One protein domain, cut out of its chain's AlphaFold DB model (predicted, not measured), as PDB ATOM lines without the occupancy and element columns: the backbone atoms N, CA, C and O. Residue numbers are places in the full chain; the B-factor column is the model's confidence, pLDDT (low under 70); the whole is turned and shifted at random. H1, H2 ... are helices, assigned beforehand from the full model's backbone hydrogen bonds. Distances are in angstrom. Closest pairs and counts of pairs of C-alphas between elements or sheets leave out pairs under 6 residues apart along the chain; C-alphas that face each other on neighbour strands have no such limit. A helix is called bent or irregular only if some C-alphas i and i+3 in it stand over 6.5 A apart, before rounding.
ATOM      1  N   VAL A   2     -38.478  45.788  46.702       72.00
ATOM      2  CA  VAL A   2     -37.865  44.441  46.654       72.00
ATOM      3  C   VAL A   2     -36.339  44.458  46.456       72.00
ATOM      4  O   VAL A   2     -35.631  43.854  47.247       72.00
ATOM      5  N   VAL A   3     -35.804  45.232  45.501       80.12
ATOM      6  CA  VAL A   3     -34.344  45.301  45.243       80.12
ATOM      7  C   VAL A   3     -33.537  45.752  46.467       80.12
ATOM      8  O   VAL A   3     -32.509  45.169  46.798       80.12
ATOM      9  N   ARG A   4     -34.008  46.784  47.180       83.69
ATOM     10  CA  ARG A   4     -33.330  47.278  48.391       83.69
ATOM     11  C   ARG A   4     -33.355  46.232  49.502       83.69
ATOM     12  O   ARG A   4     -32.356  46.069  50.191       83.69
ATOM     13  N   PHE A   5     -34.470  45.519  49.641       86.44
ATOM     14  CA  PHE A   5     -34.606  44.440  50.611       86.44
ATOM     15  C   PHE A   5     -33.649  43.282  50.305       86.44
ATOM     16  O   PHE A   5     -32.885  42.895  51.182       86.44
ATOM     17  N   VAL A   6     -33.594  42.808  49.056       85.25
ATOM     18  CA  VAL A   6     -32.663  41.742  48.642       85.25
ATOM     19  C   VAL A   6     -31.208  42.127  48.939       85.25
ATOM     20  O   VAL A   6     -30.468  41.340  49.522       85.25
ATOM     21  N   ARG A   7     -30.804  43.370  48.645       85.62
ATOM     22  CA  ARG A   7     -29.446  43.858  48.953       85.62
ATOM     23  C   ARG A   7     -29.134  43.891  50.448       85.62
ATOM     24  O   ARG A   7     -27.996  43.626  50.838       85.62
ATOM     25  N   ILE A   8     -30.118  44.211  51.288       88.44
ATOM     26  CA  ILE A   8     -29.965  44.148  52.748       88.44
ATOM     27  C   ILE A   8     -29.735  42.697  53.178       88.44
ATOM     28  O   ILE A   8     -28.800  42.444  53.932       88.44
ATOM     29  N   VAL A   9     -30.513  41.747  52.653       88.12
ATOM     30  CA  VAL A   9     -30.359  40.312  52.957       88.12
ATOM     31  C   VAL A   9     -28.956  39.815  52.589       88.12
ATOM     32  O   VAL A   9     -28.293  39.188  53.409       88.12
ATOM     33  N   VAL A  10     -28.441  40.183  51.414       87.06
ATOM     34  CA  VAL A  10     -27.058  39.867  50.997       87.06
ATOM     35  C   VAL A  10     -26.020  40.503  51.916       87.06
ATOM     36  O   VAL A  10     -25.041  39.863  52.300       87.06
ATOM     37  N   SER A  11     -26.228  41.762  52.304       87.56
ATOM     38  CA  SER A  11     -25.321  42.468  53.217       87.56
ATOM     39  C   SER A  11     -25.278  41.801  54.594       87.56
ATOM     40  O   SER A  11     -24.220  41.738  55.216       87.56
ATOM     41  N   ILE A  12     -26.409  41.273  55.067       88.19
ATOM     42  CA  ILE A  12     -26.478  40.505  56.312       88.19
ATOM     43  C   ILE A  12     -25.760  39.165  56.137       88.19
ATOM     44  O   ILE A  12     -24.930  38.827  56.977       88.19
ATOM     45  N   ALA A  13     -26.014  38.431  55.049       86.75
ATOM     46  CA  ALA A  13     -25.380  37.138  54.785       86.75
ATOM     47  C   ALA A  13     -23.845  37.236  54.726       86.75
ATOM     48  O   ALA A  13     -23.145  36.442  55.354       86.75
ATOM     49  N   THR A  14     -23.327  38.250  54.028       84.62
ATOM     50  CA  THR A  14     -21.882  38.492  53.869       84.62
ATOM     51  C   THR A  14     -21.212  38.959  55.159       84.62
ATOM     52  O   THR A  14     -20.094  38.545  55.453       84.62
ATOM     53  N   ARG A  15     -21.880  39.802  55.961       86.38
ATOM     54  CA  ARG A  15     -21.320  40.322  57.223       86.38
ATOM     55  C   ARG A  15     -21.479  39.387  58.415       86.38
ATOM     56  O   ARG A  15     -20.761  39.545  59.401       86.38
ATOM     57  N   SER A  16     -22.408  38.438  58.350       79.44
ATOM     58  CA  SER A  16     -22.623  37.444  59.403       79.44
ATOM     59  C   SER A  16     -21.514  36.397  59.343       79.44
ATOM     60  O   SER A  16     -21.702  35.331  58.764       79.44
ATOM     61  N   SER A  17     -20.334  36.722  59.882       64.06
ATOM     62  CA  SER A  17     -19.162  35.862  59.741       64.06
ATOM     63  C   SER A  17     -19.353  34.535  60.474       64.06
ATOM     64  O   SER A  17     -19.619  34.463  61.674       64.06
ATOM     65  N   PHE A  24     -19.862  25.227  58.888       81.06
ATOM     66  CA  PHE A  24     -21.301  25.435  58.886       81.06
ATOM     67  C   PHE A  24     -21.618  26.917  58.736       81.06
ATOM     68  O   PHE A  24     -20.891  27.763  59.254       81.06
ATOM     69  N   LEU A  25     -22.749  27.207  58.094       84.62
ATOM     70  CA  LEU A  25     -23.341  28.540  58.087       84.62
ATOM     71  C   LEU A  25     -23.853  28.923  59.474       84.62
ATOM     72  O   LEU A  25     -24.453  28.086  60.165       84.62
ATOM     73  N   SER A  26     -23.706  30.202  59.820       88.81
ATOM     74  CA  SER A  26     -24.396  30.808  60.958       88.81
ATOM     75  C   SER A  26     -25.912  30.800  60.740       88.81
ATOM     76  O   SER A  26     -26.396  30.735  59.608       88.81
ATOM     77  N   GLN A  27     -26.688  30.894  61.823       89.25
ATOM     78  CA  GLN A  27     -28.150  30.931  61.723       89.25
ATOM     79  C   GLN A  27     -28.631  32.091  60.838       89.25
ATOM     80  O   GLN A  27     -29.529  31.908  60.022       89.25
ATOM     81  N   ALA A  28     -27.988  33.259  60.945       90.00
ATOM     82  CA  ALA A  28     -28.298  34.421  60.120       90.00
ATOM     83  C   ALA A  28     -28.035  34.159  58.628       90.00
ATOM     84  O   ALA A  28     -28.870  34.501  57.794       90.00
ATOM     85  N   GLN A  29     -26.918  33.503  58.290       91.19
ATOM     86  CA  GLN A  29     -26.605  33.122  56.909       91.19
ATOM     87  C   GLN A  29     -27.629  32.136  56.337       91.19
ATOM     88  O   GLN A  29     -28.112  32.357  55.229       91.19
ATOM     89  N   ARG A  30     -28.011  31.103  57.104       89.69
ATOM     90  CA  ARG A  30     -29.046  30.137  56.690       89.69
ATOM     91  C   ARG A  30     -30.371  30.833  56.409       89.69
ATOM     92  O   ARG A  30     -30.902  30.703  55.316       89.69
ATOM     93  N   SER A  31     -30.841  31.666  57.341       91.94
ATOM     94  CA  SER A  31     -32.088  32.416  57.160       91.94
ATOM     95  C   SER A  31     -32.043  33.362  55.956       91.94
ATOM     96  O   SER A  31     -33.057  33.538  55.286       91.94
ATOM     97  N   CYS A  32     -30.885  33.958  55.650       92.94
ATOM     98  CA  CYS A  32     -30.730  34.784  54.454       92.94
ATOM     99  C   CYS A  32     -30.800  33.954  53.166       92.94
ATOM    100  O   CYS A  32     -31.492  34.365  52.236       92.94
ATOM    101  N   ILE A  33     -30.129  32.798  53.108       91.12
ATOM    102  CA  ILE A  33     -30.202  31.891  51.953       91.12
ATOM    103  C   ILE A  33     -31.630  31.377  51.764       91.12
ATOM    104  O   ILE A  33     -32.154  31.493  50.662       91.12
ATOM    105  N   ASP A  34     -32.294  30.904  52.820       91.19
ATOM    106  CA  ASP A  34     -33.673  30.399  52.756       91.19
ATOM    107  C   ASP A  34     -34.651  31.468  52.254       91.19
ATOM    108  O   ASP A  34     -35.546  31.200  51.447       91.19
ATOM    109  N   LEU A  35     -34.462  32.714  52.695       91.88
ATOM    110  CA  LEU A  35     -35.259  33.846  52.244       91.88
ATOM    111  C   LEU A  35     -35.004  34.158  50.765       91.88
ATOM    112  O   LEU A  35     -35.958  34.324  50.002       91.88
ATOM    113  N   LEU A  36     -33.739  34.215  50.340       90.69
ATOM    114  CA  LEU A  36     -33.384  34.440  48.938       90.69
ATOM    115  C   LEU A  36     -33.900  33.312  48.042       90.69
ATOM    116  O   LEU A  36     -34.469  33.615  46.995       90.69
ATOM    117  N   LYS A  37     -33.774  32.055  48.482       90.06
ATOM    118  CA  LYS A  37     -34.328  30.856  47.841       90.06
ATOM    119  C   LYS A  37     -35.832  30.999  47.659       90.06
ATOM    120  O   LYS A  37     -36.314  30.974  46.539       90.06
ATOM    121  N   THR A  38     -36.563  31.288  48.733       89.06
ATOM    122  CA  THR A  38     -38.024  31.454  48.687       89.06
ATOM    123  C   THR A  38     -38.444  32.561  47.718       89.06
ATOM    124  O   THR A  38     -39.389  32.406  46.947       89.06
ATOM    125  N   MET A  39     -37.748  33.698  47.729       88.25
ATOM    126  CA  MET A  39     -38.034  34.789  46.796       88.25
ATOM    127  C   MET A  39     -37.716  34.398  45.346       88.25
ATOM    128  O   MET A  39     -38.477  34.740  44.443       88.25
ATOM    129  N   ALA A  40     -36.611  33.686  45.130       86.06
ATOM    130  CA  ALA A  40     -36.192  33.155  43.841       86.06
ATOM    131  C   ALA A  40     -37.228  32.161  43.279       86.06
ATOM    132  O   ALA A  40     -37.703  32.363  42.161       86.06
ATOM    133  N   SER A  41     -37.678  31.181  44.071       82.50
ATOM    134  CA  SER A  41     -38.726  30.218  43.687       82.50
ATOM    135  C   SER A  41     -40.057  30.894  43.348       82.50
ATOM    136  O   SER A  41     -40.781  30.433  42.469       82.50
ATOM    137  N   ASN A  42     -40.360  32.016  44.010       83.06
ATOM    138  CA  ASN A  42     -41.528  32.858  43.736       83.06
ATOM    139  C   ASN A  42     -41.326  33.824  42.550       83.06
ATOM    140  O   ASN A  42     -42.129  34.733  42.344       83.06
ATOM    141  N   GLY A  43     -40.258  33.644  41.770       74.88
ATOM    142  CA  GLY A  43     -40.032  34.350  40.513       74.88
ATOM    143  C   GLY A  43     -39.292  35.679  40.635       74.88
ATOM    144  O   GLY A  43     -39.375  36.473  39.705       74.88
ATOM    145  N   SER A  44     -38.576  35.951  41.736       85.69
ATOM    146  CA  SER A  44     -37.724  37.147  41.885       85.69
ATOM    147  C   SER A  44     -36.366  36.958  41.188       85.69
ATOM    148  O   SER A  44     -35.489  36.287  41.748       85.69
ATOM    149  N   PRO A  45     -36.106  37.597  40.026       83.94
ATOM    150  CA  PRO A  45     -34.824  37.457  39.334       83.94
ATOM    151  C   PRO A  45     -33.689  38.122  40.117       83.94
ATOM    152  O   PRO A  45     -32.564  37.635  40.132       83.94
ATOM    153  N   GLU A  46     -33.997  39.204  40.837       86.94
ATOM    154  CA  GLU A  46     -33.039  39.904  41.696       86.94
ATOM    155  C   GLU A  46     -32.515  38.983  42.806       86.94
ATOM    156  O   GLU A  46     -31.330  39.017  43.121       86.94
ATOM    157  N   SER A  47     -33.364  38.129  43.382       87.50
ATOM    158  CA  SER A  47     -32.940  37.185  44.422       87.50
ATOM    159  C   SER A  47     -31.988  36.126  43.866       87.50
ATOM    160  O   SER A  47     -30.960  35.862  44.484       87.50
ATOM    161  N   PHE A  48     -32.261  35.604  42.666       85.06
ATOM    162  CA  PHE A  48     -31.339  34.716  41.949       85.06
ATOM    163  C   PHE A  48     -30.007  35.393  41.628       85.06
ATOM    164  O   PHE A  48     -28.947  34.840  41.909       85.06
ATOM    165  N   LEU A  49     -30.041  36.611  41.085       86.06
ATOM    166  CA  LEU A  49     -28.832  37.373  40.776       86.06
ATOM    167  C   LEU A  49     -27.978  37.611  42.020       86.06
ATOM    168  O   LEU A  49     -26.758  37.478  41.981       86.06
ATOM    169  N   ASN A  50     -28.603  37.925  43.146       87.62
ATOM    170  CA  ASN A  50     -27.883  38.141  44.390       87.62
ATOM    171  C   ASN A  50     -27.344  36.836  44.994       87.62
ATOM    172  O   ASN A  50     -26.243  36.847  45.539       87.62
ATOM    173  N   LEU A  51     -28.037  35.706  44.821       88.19
ATOM    174  CA  LEU A  51     -27.455  34.397  45.122       88.19
ATOM    175  C   LEU A  51     -26.203  34.139  44.267       88.19
ATOM    176  O   LEU A  51     -25.223  33.643  44.806       88.19
ATOM    177  N   THR A  52     -26.168  34.546  42.984       87.44
ATOM    178  CA  THR A  52     -24.961  34.329  42.149       87.44
ATOM    179  C   THR A  52     -23.769  35.141  42.649       87.44
ATOM    180  O   THR A  52     -22.634  34.690  42.548       87.44
ATOM    181  N   VAL A  53     -24.027  36.316  43.236       85.00
ATOM    182  CA  VAL A  53     -22.996  37.137  43.888       85.00
ATOM    183  C   VAL A  53     -22.479  36.458  45.152       85.00
ATOM    184  O   VAL A  53     -21.276  36.460  45.377       85.00
ATOM    185  N   LEU A  54     -23.367  35.868  45.957       86.75
ATOM    186  CA  LEU A  54     -22.968  35.124  47.153       86.75
ATOM    187  C   LEU A  54     -22.183  33.857  46.815       86.75
ATOM    188  O   LEU A  54     -21.305  33.495  47.580       86.75
ATOM    189  N   SER A  55     -22.483  33.202  45.694       85.06
ATOM    190  CA  SER A  55     -21.775  31.999  45.248       85.06
ATOM    191  C   SER A  55     -20.350  32.251  44.765       85.06
ATOM    192  O   SER A  55     -19.521  31.349  44.869       85.06
ATOM    193  N   GLY A  56     -20.073  33.424  44.188       79.38
ATOM    194  CA  GLY A  56     -18.747  33.800  43.690       79.38
ATOM    195  C   GLY A  56     -18.043  32.677  42.898       79.38
ATOM    196  O   GLY A  56     -18.650  32.102  41.985       79.38
ATOM    197  N   PRO A  57     -16.791  32.319  43.246       74.69
ATOM    198  CA  PRO A  57     -16.017  31.310  42.527       74.69
ATOM    199  C   PRO A  57     -16.461  29.861  42.800       74.69
ATOM    200  O   PRO A  57     -15.968  28.946  42.142       74.69
ATOM    201  N   ALA A  58     -17.399  29.610  43.724       80.00
ATOM    202  CA  ALA A  58     -17.814  28.247  44.080       80.00
ATOM    203  C   ALA A  58     -18.444  27.470  42.911       80.00
ATOM    204  O   ALA A  58     -18.412  26.244  42.919       80.00
ATOM    205  N   PHE A  59     -18.970  28.159  41.892       77.12
ATOM    206  CA  PHE A  59     -19.472  27.527  40.663       77.12
ATOM    207  C   PHE A  59     -18.389  26.858  39.812       77.12
ATOM    208  O   PHE A  59     -18.716  26.027  38.967       77.12
ATOM    209  N   TYR A  60     -17.128  27.223  40.032       77.31
ATOM    210  CA  TYR A  60     -15.976  26.717  39.289       77.31
ATOM    211  C   TYR A  60     -15.152  25.729  40.122       77.31
ATOM    212  O   TYR A  60     -14.056  25.345  39.732       77.31
ATOM    213  N   ALA A  61     -15.639  25.322  41.294       74.75
ATOM    214  CA  ALA A  61     -14.950  24.392  42.175       74.75
ATOM    215  C   ALA A  61     -15.398  22.943  41.905       74.75
ATOM    216  O   ALA A  61     -16.593  22.672  41.825       74.75
ATOM    217  N   GLU A  62     -14.460  21.986  41.832       71.00
ATOM    218  CA  GLU A  62     -14.805  20.543  41.828       71.00
ATOM    219  C   GLU A  62     -15.642  20.214  43.064       71.00
ATOM    220  O   GLU A  62     -15.342  20.680  44.170       71.00
ATOM    221  N   LYS A  63     -16.638  19.355  42.890       65.12
ATOM    222  CA  LYS A  63     -17.473  18.890  43.986       65.12
ATOM    223  C   LYS A  63     -16.719  17.867  44.838       65.12
ATOM    224  O   LYS A  63     -16.131  16.925  44.314       65.12
ATOM    225  N   GLU A  64     -16.765  17.995  46.165       61.94
ATOM    226  CA  GLU A  64     -16.297  16.900  47.019       61.94
ATOM    227  C   GLU A  64     -17.301  15.738  46.972       61.94
ATOM    228  O   GLU A  64     -18.505  15.926  47.168       61.94
ATOM    229  N   THR A  65     -16.801  14.514  46.792       56.12
ATOM    230  CA  THR A  65     -17.596  13.267  46.757       56.12
ATOM    231  C   THR A  65     -18.454  13.046  48.005       56.12
ATOM    232  O   THR A  65     -19.442  12.318  47.966       56.12
ATOM    233  N   ASN A  66     -18.113  13.719  49.105       54.94
ATOM    234  CA  ASN A  66     -18.743  13.566  50.412       54.94
ATOM    235  C   ASN A  66     -19.753  14.682  50.740       54.94
ATOM    236  O   ASN A  66     -20.211  14.759  51.880       54.94
ATOM    237  N   GLY A  67     -20.043  15.590  49.796       54.91
ATOM    238  CA  GLY A  67     -20.941  16.735  50.011       54.91
ATOM    239  C   GLY A  67     -20.414  17.787  50.996       54.91
ATOM    240  O   GLY A  67     -21.180  18.612  51.485       54.91
ATOM    241  N   LYS A  68     -19.118  17.748  51.324       57.38
ATOM    242  CA  LYS A  68     -18.461  18.718  52.204       57.38
ATOM    243  C   LYS A  68     -18.003  19.943  51.410       57.38
ATOM    244  O   LYS A  68     -17.714  19.855  50.220       57.38
ATOM    245  N   CYS A  69     -17.928  21.081  52.101       56.94
ATOM    246  CA  CYS A  69     -17.394  22.316  51.540       56.94
ATOM    247  C   CYS A  69     -15.935  22.117  51.147       56.94
ATOM    248  O   CYS A  69     -15.114  21.717  51.979       56.94
ATOM    249  N   LYS A  70     -15.625  22.422  49.890       65.62
ATOM    250  CA  LYS A  70     -14.287  22.240  49.361       65.62
ATOM    251  C   LYS A  70     -13.264  23.098  50.092       65.62
ATOM    252  O   LYS A  70     -13.500  24.278  50.348       65.62
ATOM    253  N   LYS A  71     -12.093  22.524  50.375       59.47
ATOM    254  CA  LYS A  71     -10.951  23.268  50.924       59.47
ATOM    255  C   LYS A  71     -10.634  24.482  50.035       59.47
ATOM    256  O   LYS A  71     -10.253  24.300  48.886       59.47
ATOM    257  N   GLY A  72     -10.789  25.691  50.582       65.62
ATOM    258  CA  GLY A  72     -10.537  26.967  49.894       65.62
ATOM    259  C   GLY A  72     -11.790  27.691  49.381       65.62
ATOM    260  O   GLY A  72     -11.699  28.866  49.047       65.62
ATOM    261  N   VAL A  73     -12.958  27.040  49.385       74.19
ATOM    262  CA  VAL A  73     -14.261  27.680  49.142       74.19
ATOM    263  C   VAL A  73     -14.929  27.929  50.491       74.19
ATOM    264  O   VAL A  73     -14.914  27.053  51.357       74.19
ATOM    265  N   ASP A  74     -15.490  29.117  50.711       79.88
ATOM    266  CA  ASP A  74     -16.241  29.384  51.933       79.88
ATOM    267  C   ASP A  74     -17.635  28.731  51.892       79.88
ATOM    268  O   ASP A  74     -18.250  28.553  50.837       79.88
ATOM    269  N   MET A  75     -18.148  28.373  53.071       82.69
ATOM    270  CA  MET A  75     -19.416  27.649  53.195       82.69
ATOM    271  C   MET A  75     -20.607  28.445  52.639       82.69
ATOM    272  O   MET A  75     -21.551  27.846  52.133       82.69
ATOM    273  N   LEU A  76     -20.582  29.783  52.714       85.88
ATOM    274  CA  LEU A  76     -21.666  30.624  52.194       85.88
ATOM    275  C   LEU A  76     -21.725  30.548  50.672       85.88
ATOM    276  O   LEU A  76     -22.812  30.352  50.123       85.88
ATOM    277  N   SER A  77     -20.574  30.625  50.013       86.56
ATOM    278  CA  SER A  77     -20.461  30.479  48.565       86.56
ATOM    279  C   SER A  77     -20.927  29.104  48.084       86.56
ATOM    280  O   SER A  77     -21.732  29.016  47.153       86.56
ATOM    281  N   HIS A  78     -20.499  28.035  48.764       84.69
ATOM    282  CA  HIS A  78     -20.893  26.661  48.438       84.69
ATOM    283  C   HIS A  78     -22.401  26.407  48.612       84.69
ATOM    284  O   HIS A  78     -23.055  25.850  47.732       84.69
ATOM    285  N   GLU A  79     -22.992  26.834  49.729       86.56
ATOM    286  CA  GLU A  79     -24.435  26.660  49.950       86.56
ATOM    287  C   GLU A  79     -25.272  27.525  49.001       86.56
ATOM    288  O   GLU A  79     -26.331  27.100  48.532       86.56
ATOM    289  N   SER A  80     -24.780  28.715  48.647       88.75
ATOM    290  CA  SER A  80     -25.444  29.579  47.668       88.75
ATOM    291  C   SER A  80     -25.420  28.964  46.266       88.75
ATOM    292  O   SER A  80     -26.438  29.006  45.574       88.75
ATOM    293  N   SER A  81     -24.300  28.358  45.837       88.69
ATOM    294  CA  SER A  81     -24.215  27.710  44.516       88.69
ATOM    295  C   SER A  81     -25.110  26.472  44.431       88.69
ATOM    296  O   SER A  81     -25.833  26.316  43.446       88.69
ATOM    297  N   ASN A  82     -25.153  25.652  45.486       88.25
ATOM    298  CA  ASN A  82     -26.080  24.521  45.579       88.25
ATOM    299  C   ASN A  82     -27.540  24.982  45.543       88.25
ATOM    300  O   ASN A  82     -28.335  24.431  44.785       88.25
ATOM    301  N   THR A  83     -27.878  26.034  46.293       88.81
ATOM    302  CA  THR A  83     -29.230  26.608  46.302       88.81
ATOM    303  C   THR A  83     -29.646  27.078  44.912       88.81
ATOM    304  O   THR A  83     -30.748  26.772  44.463       88.81
ATOM    305  N   ILE A  84     -28.764  27.785  44.195       89.44
ATOM    306  CA  ILE A  84     -29.041  28.173  42.809       89.44
ATOM    307  C   ILE A  84     -29.246  26.939  41.952       89.44
ATOM    308  O   ILE A  84     -30.210  26.902  41.203       89.44
ATOM    309  N   LEU A  85     -28.370  25.941  42.044       88.56
ATOM    310  CA  LEU A  85     -28.449  24.759  41.197       88.56
ATOM    311  C   LEU A  85     -29.743  23.959  41.419       88.56
ATOM    312  O   LEU A  85     -30.317  23.449  40.457       88.56
ATOM    313  N   GLU A  86     -30.207  23.856  42.665       87.88
ATOM    314  CA  GLU A  86     -31.499  23.254  43.010       87.88
ATOM    315  C   GLU A  86     -32.657  24.024  42.373       87.88
ATOM    316  O   GLU A  86     -33.474  23.444  41.657       87.88
ATOM    317  N   GLU A  87     -32.698  25.340  42.580       86.06
ATOM    318  CA  GLU A  87     -33.793  26.179  42.099       86.06
ATOM    319  C   GLU A  87     -33.773  26.363  40.576       86.06
ATOM    320  O   GLU A  87     -34.820  26.443  39.937       86.06
ATOM    321  N   TYR A  88     -32.594  26.357  39.959       87.12
ATOM    322  CA  TYR A  88     -32.428  26.481  38.511       87.12
ATOM    323  C   TYR A  88     -33.030  25.292  37.756       87.12
ATOM    324  O   TYR A  88     -33.583  25.450  36.663       87.12
ATOM    325  N   LYS A  89     -32.964  24.101  38.363       84.44
ATOM    326  CA  LYS A  89     -33.583  22.874  37.842       84.44
ATOM    327  C   LYS A  89     -35.101  22.856  38.022       84.44
ATOM    328  O   LYS A  89     -35.767  21.996  37.441       84.44
ATOM    329  N   SER A  90     -35.670  23.778  38.800       82.19
ATOM    330  CA  SER A  90     -37.116  23.876  38.947       82.19
ATOM    331  C   SER A  90     -37.781  24.247  37.618       82.19
ATOM    332  O   SER A  90     -37.325  25.117  36.873       82.19
ATOM    333  N   LYS A  91     -38.927  23.615  37.342       76.06
ATOM    334  CA  LYS A  91     -39.781  23.949  36.189       76.06
ATOM    335  C   LYS A  91     -40.491  25.296  36.346       76.06
ATOM    336  O   LYS A  91     -41.044  25.797  35.376       76.06
ATOM    337  N   THR A  92     -40.510  25.857  37.554       79.88
ATOM    338  CA  THR A  92     -41.183  27.130  37.849       79.88
ATOM    339  C   THR A  92     -40.384  28.346  37.387       79.88
ATOM    340  O   THR A  92     -40.942  29.437  37.289       79.88
ATOM    341  N   LEU A  93     -39.089  28.179  37.097       85.19
ATOM    342  CA  LEU A  93     -38.223  29.277  36.696       85.19
ATOM    343  C   LEU A  93     -38.447  29.650  35.227       85.19
ATOM    344  O   LEU A  93     -38.331  28.802  34.342       85.19
ATOM    345  N   SER A  94     -38.731  30.927  34.970       89.06
ATOM    346  CA  SER A  94     -38.963  31.427  33.613       89.06
ATOM    347  C   SER A  94     -37.699  31.388  32.755       89.06
ATOM    348  O   SER A  94     -36.583  31.560  33.256       89.06
ATOM    349  N   ASP A  95     -37.883  31.253  31.439       91.50
ATOM    350  CA  ASP A  95     -36.778  31.267  30.476       91.50
ATOM    351  C   ASP A  95     -35.951  32.555  30.587       91.50
ATOM    352  O   ASP A  95     -34.724  32.505  30.611       91.50
ATOM    353  N   HIS A  96     -36.614  33.702  30.772       90.81
ATOM    354  CA  HIS A  96     -35.945  34.987  30.979       90.81
ATOM    355  C   HIS A  96     -35.007  34.964  32.193       90.81
ATOM    356  O   HIS A  96     -33.869  35.422  32.108       90.81
ATOM    357  N   CYS A  97     -35.448  34.392  33.318       89.62
ATOM    358  CA  CYS A  97     -34.613  34.304  34.511       89.62
ATOM    359  C   CYS A  97     -33.461  33.304  34.332       89.62
ATOM    360  O   CYS A  97     -32.341  33.584  34.760       89.62
ATOM    361  N   LYS A  98     -33.702  32.169  33.659       92.38
ATOM    362  CA  LYS A  98     -32.656  31.187  33.335       92.38
ATOM    363  C   LYS A  98     -31.544  31.798  32.482       92.38
ATOM    364  O   LYS A  98     -30.364  31.633  32.800       92.38
ATOM    365  N   THR A  99     -31.925  32.544  31.448       94.00
ATOM    366  CA  THR A  99     -31.010  33.272  30.562       94.00
ATOM    367  C   THR A  99     -30.261  34.382  31.308       94.00
ATOM    368  O   THR A  99     -29.052  34.526  31.140       94.00
ATOM    369  N   LEU A 100     -30.932  35.115  32.203       92.25
ATOM    370  CA  LEU A 100     -30.321  36.168  33.019       92.25
ATOM    371  C   LEU A 100     -29.256  35.635  33.991       92.25
ATOM    372  O   LEU A 100     -28.179  36.221  34.114       92.25
ATOM    373  N   VAL A 101     -29.531  34.514  34.662       91.44
ATOM    374  CA  VAL A 101     -28.562  33.847  35.548       91.44
ATOM    375  C   VAL A 101     -27.342  33.380  34.758       91.44
ATOM    376  O   VAL A 101     -26.218  33.634  35.189       91.44
ATOM    377  N   LEU A 102     -27.539  32.778  33.579       94.31
ATOM    378  CA  LEU A 102     -26.430  32.399  32.701       94.31
ATOM    379  C   LEU A 102     -25.576  33.621  32.324       94.31
ATOM    380  O   LEU A 102     -24.361  33.597  32.516       94.31
ATOM    381  N   ALA A 103     -26.200  34.718  31.878       94.56
ATOM    382  CA  ALA A 103     -25.505  35.968  31.547       94.56
ATOM    383  C   ALA A 103     -24.615  36.454  32.701       94.56
ATOM    384  O   ALA A 103     -23.486  36.922  32.503       94.56
ATOM    385  N   ARG A 104     -25.141  36.348  33.925       90.94
ATOM    386  CA  ARG A 104     -24.456  36.789  35.134       90.94
ATOM    387  C   ARG A 104     -23.275  35.893  35.482       90.94
ATOM    388  O   ARG A 104     -22.211  36.432  35.772       90.94
ATOM    389  N   LEU A 105     -23.425  34.571  35.416       90.50
ATOM    390  CA  LEU A 105     -22.321  33.645  35.683       90.50
ATOM    391  C   LEU A 105     -21.191  33.800  34.665       90.50
ATOM    392  O   LEU A 105     -20.035  33.899  35.066       90.50
ATOM    393  N   LEU A 106     -21.517  33.947  33.376       92.38
ATOM    394  CA  LEU A 106     -20.518  34.242  32.342       92.38
ATOM    395  C   LEU A 106     -19.789  35.566  32.624       92.38
ATOM    396  O   LEU A 106     -18.581  35.661  32.440       92.38
ATOM    397  N   SER A 107     -20.497  36.583  33.132       90.94
ATOM    398  CA  SER A 107     -19.859  37.841  33.553       90.94
ATOM    399  C   SER A 107     -18.875  37.631  34.706       90.94
ATOM    400  O   SER A 107     -17.785  38.193  34.680       90.94
ATOM    401  N   LEU A 108     -19.250  36.828  35.708       85.62
ATOM    402  CA  LEU A 108     -18.383  36.522  36.851       85.62
ATOM    403  C   LEU A 108     -17.123  35.770  36.410       85.62
ATOM    404  O   LEU A 108     -16.031  36.124  36.844       85.62
ATOM    405  N   PHE A 109     -17.252  34.805  35.491       86.19
ATOM    406  CA  PHE A 109     -16.101  34.127  34.885       86.19
ATOM    407  C   PHE A 109     -15.123  35.129  34.254       86.19
ATOM    408  O   PHE A 109     -13.926  35.112  34.535       86.19
ATOM    409  N   LEU A 110     -15.642  36.043  33.427       86.94
ATOM    410  CA  LEU A 110     -14.828  36.998  32.670       86.94
ATOM    411  C   LEU A 110     -14.150  38.065  33.543       86.94
ATOM    412  O   LEU A 110     -13.098  38.574  33.147       86.94
ATOM    413  N   MET A 111     -14.748  38.425  34.681       84.00
ATOM    414  CA  MET A 111     -14.209  39.437  35.596       84.00
ATOM    415  C   MET A 111     -13.061  38.911  36.459       84.00
ATOM    416  O   MET A 111     -12.099  39.636  36.688       84.00
ATOM    417  N   GLU A 112     -13.172  37.678  36.947       71.12
ATOM    418  CA  GLU A 112     -12.275  37.144  37.979       71.12
ATOM    419  C   GLU A 112     -11.273  36.113  37.433       71.12
ATOM    420  O   GLU A 112     -10.451  35.612  38.189       71.12
ATOM    421  N   ASN A 113     -11.319  35.792  36.127       64.19
ATOM    422  CA  ASN A 113     -10.547  34.700  35.504       64.19
ATOM    423  C   ASN A 113     -10.686  33.363  36.257       64.19
ATOM    424  O   ASN A 113      -9.783  32.523  36.253       64.19
ATOM    425  N   ASN A 114     -11.837  33.166  36.906       63.84
ATOM    426  CA  ASN A 114     -12.101  32.000  37.735       63.84
ATOM    427  C   ASN A 114     -11.922  30.717  36.920       63.84
ATOM    428  O   ASN A 114     -12.552  30.542  35.884       63.84
ATOM    429  N   GLY A 115     -11.079  29.811  37.412       55.62
ATOM    430  CA  GLY A 115     -10.846  28.512  36.786       55.62
ATOM    431  C   GLY A 115      -9.759  28.457  35.710       55.62
ATOM    432  O   GLY A 115      -9.633  27.429  35.047       55.62
ATOM    433  N   LEU A 116      -8.955  29.519  35.557       57.09
ATOM    434  CA  LEU A 116      -7.812  29.558  34.632       57.09
ATOM    435  C   LEU A 116      -6.431  29.479  35.317       57.09
ATOM    436  O   LEU A 116      -5.431  29.323  34.621       57.09
ATOM    437  N   VAL A 124      -8.113  25.453  45.202       56.75
ATOM    438  CA  VAL A 124      -9.344  24.707  44.963       56.75
ATOM    439  C   VAL A 124      -9.213  24.052  43.582       56.75
ATOM    440  O   VAL A 124      -9.159  24.767  42.585       56.75
ATOM    441  N   LYS A 125      -9.175  22.711  43.481       65.62
ATOM    442  CA  LYS A 125      -9.235  22.063  42.153       65.62
ATOM    443  C   LYS A 125     -10.451  22.618  41.385       65.62
ATOM    444  O   LYS A 125     -11.567  22.628  41.911       65.62
ATOM    445  N   THR A 126     -10.253  23.136  40.189       70.94
ATOM    446  CA  THR A 126     -11.355  23.734  39.426       70.94
ATOM    447  C   THR A 126     -12.152  22.632  38.710       70.94
ATOM    448  O   THR A 126     -11.620  21.556  38.456       70.94
ATOM    449  N   SER A 127     -13.442  22.852  38.469       77.56
ATOM    450  CA  SER A 127     -14.318  22.027  37.624       77.56
ATOM    451  C   SER A 127     -15.478  22.883  37.130       77.56
ATOM    452  O   SER A 127     -15.873  23.835  37.804       77.56
ATOM    453  N   TYR A 128     -16.070  22.522  35.994       86.00
ATOM    454  CA  TYR A 128     -17.260  23.192  35.483       86.00
ATOM    455  C   TYR A 128     -18.557  22.410  35.725       86.00
ATOM    456  O   TYR A 128     -19.612  22.821  35.240       86.00
ATOM    457  N   GLU A 129     -18.532  21.337  36.522       85.19
ATOM    458  CA  GLU A 129     -19.697  20.484  36.804       85.19
ATOM    459  C   GLU A 129     -20.945  21.254  37.265       85.19
ATOM    460  O   GLU A 129     -22.057  20.957  36.820       85.19
ATOM    461  N   MET A 130     -20.791  22.256  38.141       85.06
ATOM    462  CA  MET A 130     -21.923  23.068  38.610       85.06
ATOM    463  C   MET A 130     -22.446  24.030  37.536       85.06
ATOM    464  O   MET A 130     -23.624  24.394  37.558       85.06
ATOM    465  N   LEU A 131     -21.592  24.429  36.589       88.62
ATOM    466  CA  LEU A 131     -21.934  25.353  35.511       88.62
ATOM    467  C   LEU A 131     -22.587  24.640  34.317       88.62
ATOM    468  O   LEU A 131     -23.485  25.220  33.713       88.62
ATOM    469  N   ILE A 132     -22.224  23.386  34.012       91.06
ATOM    470  CA  ILE A 132     -22.819  22.570  32.927       91.06
ATOM    471  C   ILE A 132     -24.356  22.622  32.890       91.06
ATOM    472  O   ILE A 132     -24.910  22.986  31.850       91.06
ATOM    473  N   PRO A 133     -25.091  22.300  33.970       92.12
ATOM    474  CA  PRO A 133     -26.551  22.335  33.934       92.12
ATOM    475  C   PRO A 133     -27.099  23.747  33.696       92.12
ATOM    476  O   PRO A 133     -28.101  23.888  33.003       92.12
ATOM    477  N   ILE A 134     -26.439  24.788  34.214       92.81
ATOM    478  CA  ILE A 134     -26.862  26.183  34.022       92.81
ATOM    479  C   ILE A 134     -26.620  26.631  32.579       92.81
ATOM    480  O   ILE A 134     -27.467  27.284  31.974       92.81
ATOM    481  N   MET A 135     -25.489  26.228  32.011       93.94
ATOM    482  CA  MET A 135     -25.136  26.455  30.620       93.94
ATOM    483  C   MET A 135     -26.154  25.797  29.677       93.94
ATOM    484  O   MET A 135     -26.719  26.460  28.809       93.94
ATOM    485  N   ASN A 136     -26.468  24.518  29.896       94.19
ATOM    486  CA  ASN A 136     -27.399  23.754  29.063       94.19
ATOM    487  C   ASN A 136     -28.819  24.318  29.077       94.19
ATOM    488  O   ASN A 136     -29.377  24.654  28.029       94.19
ATOM    489  N   ASP A 137     -29.396  24.457  30.266       94.25
ATOM    490  CA  ASP A 137     -30.764  24.942  30.407       94.25
ATOM    491  C   ASP A 137     -30.872  26.435  30.065       94.25
ATOM    492  O   ASP A 137     -31.887  26.865  29.511       94.25
ATOM    493  N   GLY A 138     -29.837  27.230  30.351       95.50
ATOM    494  CA  GLY A 138     -29.801  28.664  30.071       95.50
ATOM    495  C   GLY A 138     -29.757  28.980  28.583       95.50
ATOM    496  O   GLY A 138     -30.517  29.837  28.127       95.50
ATOM    497  N   LEU A 139     -28.948  28.250  27.809       96.81
ATOM    498  CA  LEU A 139     -28.918  28.385  26.353       96.81
ATOM    499  C   LEU A 139     -30.185  27.854  25.687       96.81
ATOM    500  O   LEU A 139     -30.713  28.494  24.780       96.81
ATOM    501  N   ALA A 140     -30.720  26.726  26.163       95.81
ATOM    502  CA  ALA A 140     -32.001  26.224  25.677       95.81
ATOM    503  C   ALA A 140     -33.136  27.233  25.934       95.81
ATOM    504  O   ALA A 140     -34.015  27.411  25.092       95.81
ATOM    505  N   SER A 141     -33.100  27.923  27.079       94.62
ATOM    506  CA  SER A 141     -34.028  29.011  27.410       94.62
ATOM    507  C   SER A 141     -33.823  30.228  26.508       94.62
ATOM    508  O   SER A 141     -34.795  30.755  25.973       94.62
ATOM    509  N   ALA A 142     -32.570  30.621  26.253       95.31
ATOM    510  CA  ALA A 142     -32.243  31.714  25.339       95.31
ATOM    511  C   ALA A 142     -32.776  31.442  23.922       95.31
ATOM    512  O   ALA A 142     -33.402  32.310  23.324       95.31
ATOM    513  N   LYS A 143     -32.624  30.209  23.420       95.00
ATOM    514  CA  LYS A 143     -33.184  29.785  22.129       95.00
ATOM    515  C   LYS A 143     -34.713  29.852  22.098       95.00
ATOM    516  O   LYS A 143     -35.287  30.261  21.094       95.00
ATOM    517  N   ARG A 144     -35.398  29.454  23.177       93.56
ATOM    518  CA  ARG A 144     -36.870  29.553  23.260       93.56
ATOM    519  C   ARG A 144     -37.347  31.004  23.244       93.56
ATOM    520  O   ARG A 144     -38.291  31.306  22.520       93.56
ATOM    521  N   LEU A 145     -36.668  31.889  23.977       92.38
ATOM    522  CA  LEU A 145     -36.934  33.330  23.942       92.38
ATOM    523  C   LEU A 145     -36.685  33.917  22.551       92.38
ATOM    524  O   LEU A 145     -37.481  34.725  22.082       92.38
ATOM    525  N   SER A 172     -13.967  31.451  24.028       94.94
ATOM    526  CA  SER A 172     -12.670  31.854  23.482       94.94
ATOM    527  C   SER A 172     -11.563  31.762  24.537       94.94
ATOM    528  O   SER A 172     -10.494  31.232  24.241       94.94
ATOM    529  N   ARG A 173     -11.822  32.192  25.780       91.00
ATOM    530  CA  ARG A 173     -10.862  32.042  26.886       91.00
ATOM    531  C   ARG A 173     -10.678  30.589  27.316       91.00
ATOM    532  O   ARG A 173      -9.547  30.167  27.496       91.00
ATOM    533  N   MET A 174     -11.763  29.830  27.463       90.56
ATOM    534  CA  MET A 174     -11.712  28.434  27.917       90.56
ATOM    535  C   MET A 174     -11.000  27.507  26.925       90.56
ATOM    536  O   MET A 174     -10.311  26.588  27.347       90.56
ATOM    537  N   LEU A 175     -11.152  27.750  25.621       92.94
ATOM    538  CA  LEU A 175     -10.502  26.979  24.554       92.94
ATOM    539  C   LEU A 175      -9.087  27.479  24.227       92.94
ATOM    540  O   LEU A 175      -8.390  26.861  23.420       92.94
ATOM    541  N   SER A 176      -8.659  28.594  24.822       89.31
ATOM    542  CA  SER A 176      -7.298  29.093  24.654       89.31
ATOM    543  C   SER A 176      -6.333  28.274  25.516       89.31
ATOM    544  O   SER A 176      -6.568  28.129  26.717       89.31
ATOM    545  N   PRO A 177      -5.227  27.767  24.948       84.19
ATOM    546  CA  PRO A 177      -4.231  27.051  25.727       84.19
ATOM    547  C   PRO A 177      -3.621  27.948  26.802       84.19
ATOM    548  O   PRO A 177      -3.232  29.086  26.529       84.19
TER     549      PRO A 177
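AT A GLANCE: This is residues 2 to 17, 24 to 116, 124 to 145 and 172 to 177 of the 374 residues of an uncharacterized protein of Fragilariopsis cylindrus CCMP1102 (UniProt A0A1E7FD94). Six helices pack as three neighbouring pairs: H3 and H4 cross in the middle, with H1 and H2 on one side and H5 and H6 on the other. H3 is kinked. The printed part has 137 residues with six named helices, H1 to H6 in chain order, and no named strand; its class is all helix. It is compact, with a radius of gyration of the C-alphas of 14.6 A and spans of 42 by 38 by 27 A.

IN THESE COORDINATES: H1, residues 2 to 15, begins at C-alpha 2 (-37.865, 44.441, 46.654) and is 20.1 A long. H2 is residues 27 to 41, 20.9 A. H3, residues 45 to 60, 21.7 A, has a kink of 65 degrees near residue 54 and is irregular: C-alphas 54 and 57 are 9.2 A apart. H4 is residues 75 to 88, 19.7 A; H5, the longest, residues 95 to 112, 26.3 A. H6, residues 131 to 145, 20.6 A, ends at C-alpha 145 (-36.934, 33.330, 23.942).

HOW THE PARTS SIT: H3 is the hub, touching H1, H2, H4 and H5. The closest C-alphas of H3 and H4, Ser 55 and Ser 77, are 3.9 A apart, at a steep tilt of 58 degrees. H1 and H2 touch at Ala 13 and Gln 29, C-alphas 4.7 A apart, opposite ways. H5, with residues 95 to 102 alone, touches H6; the closest C-alphas, Asp 95 and Ser 141, are 4.7 A apart. H1 and H6 are apart. Each O i to N i+4 pair is within hydrogen-bond range in H1, H2, H4, H5 and H6, and 8 of 12 in H3.

THE WHOLE: Cuts leave C-alpha gaps of 10.7 A from 17 to 24, 11.5 A from 116 to 124 and 24.3 A from 145 to 172. The H3 to H4 link is long. Mean pLDDT of the printed part is 83.6; residues 17, 63 to 72, 113 to 116 and 124 to 125 are under 70.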